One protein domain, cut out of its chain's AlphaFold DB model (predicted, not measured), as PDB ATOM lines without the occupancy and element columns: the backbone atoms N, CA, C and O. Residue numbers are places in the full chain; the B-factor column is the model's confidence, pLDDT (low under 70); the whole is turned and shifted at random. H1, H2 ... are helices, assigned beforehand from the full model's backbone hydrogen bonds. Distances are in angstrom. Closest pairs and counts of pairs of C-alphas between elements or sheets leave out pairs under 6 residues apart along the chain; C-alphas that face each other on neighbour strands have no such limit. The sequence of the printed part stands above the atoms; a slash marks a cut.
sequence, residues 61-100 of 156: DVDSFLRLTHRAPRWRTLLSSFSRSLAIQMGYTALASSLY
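What this domain is: This is residues 61 to 100 of the 156 residues of the protein "Helix-turn-helix domain-containing protein" of Rhizobium sp. NXC14 (UniProt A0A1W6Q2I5). A short helix, H1, and a much longer one, H2, meet at their ends in an L-shaped corner, and residues 81 to 100, of which 81 to 99 belong to H2, stick out free. The printed part has 40 residues, with two named helices in the order H1, H2 and no named strand, and its class is all helix. It is extended, with a radius of gyration of the C-alphas of 14.4 A and spans of 43 by 19 by 8 A.

Where its parts are: H1 is residues 62 to 71, 14.3 A from first to last C-alpha, and begins with C-alpha 62 at (-10.043, 2.579, 25.667). H2 is residues 73 to 99, 38.8 A long, from C-alpha 73 at (-7.995, 13.607, 12.417) to C-alpha 99 at (-29.742, -16.245, 0.638).

How they stand to each other: H1 and H2 touch only at the corner by their tight link of one residue, Ala 72. The closest C-alphas are those of Thr 69 and Arg 76, 4.9 A apart. H2 touches H1 with residues 75 to 76 alone. Their lines stand at a steep tilt of 61 degrees, opposite ways. In H1 and H2 every O i to N i+4 pair is within hydrogen-bond range.

The domain as a whole: The C-alphas farthest apart are those of Arg 71 and Tyr 100, 43.5 A. The printed part has no cut. The mean pLDDT of the printed part is 81.2, and residues 92 and 96 are under 70.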
ATOM      1  N   ASP A  61      -5.466   0.983  25.653       84.88
ATOM      2  CA  ASP A  61      -6.503   1.369  26.597       84.88
ATOM      3  C   ASP A  61      -7.619   2.167  25.890       84.88
ATOM      4  O   ASP A  61      -7.350   2.925  24.953       84.88
ATOM      5  N   VAL A  62      -8.866   1.988  26.326       84.56
ATOM      6  CA  VAL A  62     -10.043   2.579  25.667       84.56
ATOM      7  C   VAL A  62     -10.009   4.101  25.762       84.56
ATOM      8  O   VAL A  62     -10.205   4.776  24.751       84.56
ATOM      9  N   ASP A  63      -9.662   4.661  26.922       85.25
ATOM     10  CA  ASP A  63      -9.589   6.115  27.084       85.25
ATOM     11  C   ASP A  63      -8.470   6.706  26.224       85.25
ATOM     12  O   ASP A  63      -8.613   7.761  25.602       85.25
ATOM     13  N   SER A  64      -7.347   5.997  26.138       86.62
ATOM     14  CA  SER A  64      -6.225   6.347  25.267       86.62
ATOM     15  C   SER A  64      -6.615   6.308  23.789       86.62
ATOM     16  O   SER A  64      -6.278   7.227  23.040       86.62
ATOM     17  N   PHE A  65      -7.373   5.295  23.372       84.06
ATOM     18  CA  PHE A  65      -7.917   5.182  22.023       84.06
ATOM     19  C   PHE A  65      -8.876   6.333  21.695       84.06
ATOM     20  O   PHE A  65      -8.721   6.983  20.660       84.06
ATOM     21  N   LEU A  66      -9.817   6.641  22.593       87.38
ATOM     22  CA  LEU A  66     -10.768   7.737  22.413       87.38
ATOM     23  C   LEU A  66     -10.043   9.084  22.320       87.38
ATOM     24  O   LEU A  66     -10.275   9.842  21.375       87.38
ATOM     25  N   ARG A  67      -9.067   9.351  23.198       90.00
ATOM     26  CA  ARG A  67      -8.227  10.559  23.107       90.00
ATOM     27  C   ARG A  67      -7.535  10.693  21.749       90.00
ATOM     28  O   ARG A  67      -7.500  11.794  21.198       90.00
ATOM     29  N   LEU A  68      -7.016   9.600  21.184       88.38
ATOM     30  CA  LEU A  68      -6.404   9.612  19.850       88.38
ATOM     31  C   LEU A  68      -7.420   9.949  18.749       88.38
ATOM     32  O   LEU A  68      -7.083  10.695  17.831       88.38
ATOM     33  N   THR A  69      -8.667   9.474  18.849       86.31
ATOM     34  CA  THR A  69      -9.725   9.821  17.875       86.31
ATOM     35  C   THR A  69     -10.099  11.299  17.885       86.31
ATOM     36  O   THR A  69     -10.416  11.843  16.826       86.31
ATOM     37  N   HIS A  70      -9.986  11.973  19.033       87.19
ATOM     38  CA  HIS A  70     -10.207  13.417  19.132       87.19
ATOM     39  C   HIS A  70      -8.997  14.246  18.686       87.19
ATOM     40  O   HIS A  70      -9.172  15.282  18.050       87.19
ATOM     41  N   ARG A  71      -7.771  13.808  19.001       91.19
ATOM     42  CA  ARG A  71      -6.549  14.594  18.743       91.19
ATOM     43  C   ARG A  71      -5.947  14.398  17.354       91.19
ATOM     44  O   ARG A  71      -5.235  15.280  16.884       91.19
ATOM     45  N   ALA A  72      -6.205  13.270  16.693       92.19
ATOM     46  CA  ALA A  72      -5.610  12.940  15.401       92.19
ATOM     47  C   ALA A  72      -6.693  12.721  14.323       92.19
ATOM     48  O   ALA A  72      -7.219  11.613  14.186       92.19
ATOM     49  N   PRO A  73      -6.989  13.727  13.478       88.12
ATOM     50  CA  PRO A  73      -7.995  13.607  12.417       88.12
ATOM     51  C   PRO A  73      -7.740  12.439  11.454       88.12
ATOM     52  O   PRO A  73      -8.676  11.760  11.037       88.12
ATOM     53  N   ARG A  74      -6.467  12.144  11.149       88.06
ATOM     54  CA  ARG A  74      -6.083  10.992  10.311       88.06
ATOM     55  C   ARG A  74      -6.470   9.655  10.946       88.06
ATOM     56  O   ARG A  74      -6.963   8.778  10.245       88.06
ATOM     57  N   TRP A  75      -6.285   9.512  12.260       87.06
ATOM     58  CA  TRP A  75      -6.688   8.314  13.003       87.06
ATOM     59  C   TRP A  75      -8.202   8.118  12.948       87.06
ATOM     60  O   TRP A  75      -8.675   7.022  12.655       87.06
ATOM     61  N   ARG A  76      -8.964   9.204  13.134       88.00
ATOM     62  CA  ARG A  76     -10.427   9.179  13.031       88.00
ATOM     63  C   ARG A  76     -10.892   8.729  11.648       88.00
ATOM     64  O   ARG A  76     -11.724   7.835  11.557       88.00
ATOM     65  N   THR A  77     -10.333   9.299  10.581       87.94
ATOM     66  CA  THR A  77     -10.685   8.922   9.202       87.94
ATOM     67  C   THR A  77     -10.382   7.452   8.917       87.94
ATOM     68  O   THR A  77     -11.229   6.757   8.356       87.94
ATOM     69  N   LEU A  78      -9.214   6.957   9.342       88.12
ATOM     70  CA  LEU A  78      -8.862   5.544   9.200       88.12
ATOM     71  C   LEU A  78      -9.865   4.650   9.933       88.12
ATOM     72  O   LEU A  78     -10.409   3.727   9.329       88.12
ATOM     73  N   LEU A  79     -10.182   4.965  11.189       88.00
ATOM     74  CA  LEU A  79     -11.145   4.199  11.974       88.00
ATOM     75  C   LEU A  79     -12.546   4.210  11.351       88.00
ATOM     76  O   LEU A  79     -13.186   3.166  11.284       88.00
ATOM     77  N   SER A  80     -13.015   5.359  10.859       86.94
ATOM     78  CA  SER A  80     -14.316   5.464  10.188       86.94
ATOM     79  C   SER A  80     -14.362   4.694   8.867       86.94
ATOM     80  O   SER A  80     -15.386   4.105   8.529       86.94
ATOM     81  N   SER A  81     -13.263   4.680   8.106       82.62
ATOM     82  CA  SER A  81     -13.179   3.867   6.890       82.62
ATOM     83  C   SER A  81     -13.199   2.374   7.219       82.62
ATOM     84  O   SER A  81     -13.953   1.619   6.607       82.62
ATOM     85  N   PHE A  82     -12.466   1.968   8.258       81.56
ATOM     86  CA  PHE A  82     -12.443   0.596   8.743       81.56
ATOM     87  C   PHE A  82     -13.815   0.149   9.256       81.56
ATOM     88  O   PHE A  82     -14.295  -0.908   8.854       81.56
ATOM     89  N   SER A  83     -14.479   0.957  10.089       84.69
ATOM     90  CA  SER A  83     -15.798   0.621  10.635       84.69
ATOM     91  C   SER A  83     -16.850   0.489   9.537       84.69
ATOM     92  O   SER A  83     -17.651  -0.445   9.565       84.69
ATOM     93  N   ARG A  84     -16.810   1.357   8.520       79.88
ATOM     94  CA  ARG A  84     -17.681   1.259   7.344       79.88
ATOM     95  C   ARG A  84     -17.435  -0.031   6.566       79.88
ATOM     96  O   ARG A  84     -18.389  -0.739   6.257       79.88
ATOM     97  N   SER A  85     -16.179  -0.352   6.264       79.06
ATOM     98  CA  SER A  85     -15.833  -1.591   5.562       79.06
ATOM     99  C   SER A  85     -16.247  -2.829   6.357       79.06
ATOM    100  O   SER A  85     -16.791  -3.772   5.785       79.06
ATOM    101  N   LEU A  86     -16.064  -2.806   7.679       78.69
ATOM    102  CA  LEU A  86     -16.490  -3.883   8.565       78.69
ATOM    103  C   LEU A  86     -18.016  -4.037   8.572       78.69
ATOM    104  O   LEU A  86     -18.510  -5.153   8.444       78.69
ATOM    105  N   ALA A  87     -18.770  -2.937   8.647       74.25
ATOM    106  CA  ALA A  87     -20.231  -2.959   8.583       74.25
ATOM    107  C   ALA A  87     -20.741  -3.554   7.263       74.25
ATOM    108  O   ALA A  87     -21.620  -4.416   7.270       74.25
ATOM    109  N   ILE A  88     -20.139  -3.165   6.136       77.62
ATOM    110  CA  ILE A  88     -20.450  -3.737   4.818       77.62
ATOM    111  C   ILE A  88     -20.162  -5.244   4.808       77.62
ATOM    112  O   ILE A  88     -20.992  -6.037   4.361       77.62
ATOM    113  N   GLN A  89     -19.012  -5.664   5.339       73.94
ATOM    114  CA  GLN A  89     -18.643  -7.076   5.417       73.94
ATOM    115  C   GLN A  89     -19.632  -7.889   6.271       73.94
ATOM    116  O   GLN A  89     -20.028  -8.991   5.873       73.94
ATOM    117  N   MET A  90     -20.052  -7.354   7.420       75.69
ATOM    118  CA  MET A  90     -21.060  -7.979   8.281       75.69
ATOM    119  C   MET A  90     -22.409  -8.080   7.566       75.69
ATOM    120  O   MET A  90     -22.997  -9.159   7.537       75.69
ATOM    121  N   GLY A  91     -22.843  -7.009   6.894       70.75
ATOM    122  CA  GLY A  91     -24.070  -6.996   6.098       70.75
ATOM    123  C   GLY A  91     -24.075  -8.078   5.019       70.75
ATOM    124  O   GLY A  91     -25.017  -8.862   4.924       70.75
ATOM    125  N   TYR A  92     -22.985  -8.221   4.261       69.75
ATOM    126  CA  TYR A  92     -22.886  -9.298   3.279       69.75
ATOM    127  C   TYR A  92     -22.850 -10.701   3.898       69.75
ATOM    128  O   TYR A  92     -23.279 -11.656   3.250       69.75
ATOM    129  N   THR A  93     -22.323 -10.850   5.114       70.50
ATOM    130  CA  THR A  93     -22.302 -12.133   5.833       70.50
ATOM    131  C   THR A  93     -23.705 -12.513   6.310       70.50
ATOM    132  O   THR A  93     -24.113 -13.669   6.168       70.50
ATOM    133  N   ALA A  94     -24.479 -11.538   6.791       72.88
ATOM    134  CA  ALA A  94     -25.884 -11.711   7.147       72.88
ATOM    135  C   ALA A  94     -26.741 -12.048   5.915       72.88
ATOM    136  O   ALA A  94     -27.448 -13.055   5.913       72.88
ATOM    137  N   LEU A  95     -26.596 -11.291   4.820       70.12
ATOM    138  CA  LEU A  95     -27.288 -11.566   3.553       70.12
ATOM    139  C   LEU A  95     -26.946 -12.953   3.002       70.12
ATOM    140  O   LEU A  95     -27.838 -13.706   2.622       70.12
ATOM    141  N   ALA A  96     -25.665 -13.328   3.004       65.25
ATOM    142  CA  ALA A  96     -25.238 -14.665   2.599       65.25
ATOM    143  C   ALA A  96     -25.857 -15.760   3.475       65.25
ATOM    144  O   ALA A  96     -26.158 -16.840   2.975       65.25
ATOM    145  N   SER A  97     -26.069 -15.481   4.762       71.19
ATOM    146  CA  SER A  97     -26.707 -16.424   5.681       71.19
ATOM    147  C   SER A  97     -28.197 -16.619   5.411       71.19
ATOM    148  O   SER A  97     -28.704 -17.701   5.683       71.19
ATOM    149  N   SER A  98     -28.866 -15.625   4.821       72.44
ATOM    150  CA  SER A  98     -30.272 -15.718   4.417       72.44
ATOM    151  C   SER A  98     -30.475 -16.261   2.999       72.44
ATOM    152  O   SER A  98     -31.506 -16.868   2.732       72.44
ATOM    153  N   LEU A  99     -29.544 -15.999   2.075       73.69
ATOM    154  CA  LEU A  99     -29.742 -16.245   0.638       73.69
ATOM    155  C   LEU A  99     -29.017 -17.481   0.105       73.69
ATOM    156  O   LEU A  99     -29.344 -17.959  -0.983       73.69
ATOM    157  N   TYR A 100     -27.994 -17.969   0.804       75.12
ATOM    158  CA  TYR A 100     -27.145 -19.040   0.296       75.12
ATOM    159  C   TYR A 100     -27.228 -20.307   1.136       75.12
ATOM    160  O   TYR A 100     -27.385 -20.273   2.355       75.12
TER     161      TYR A 100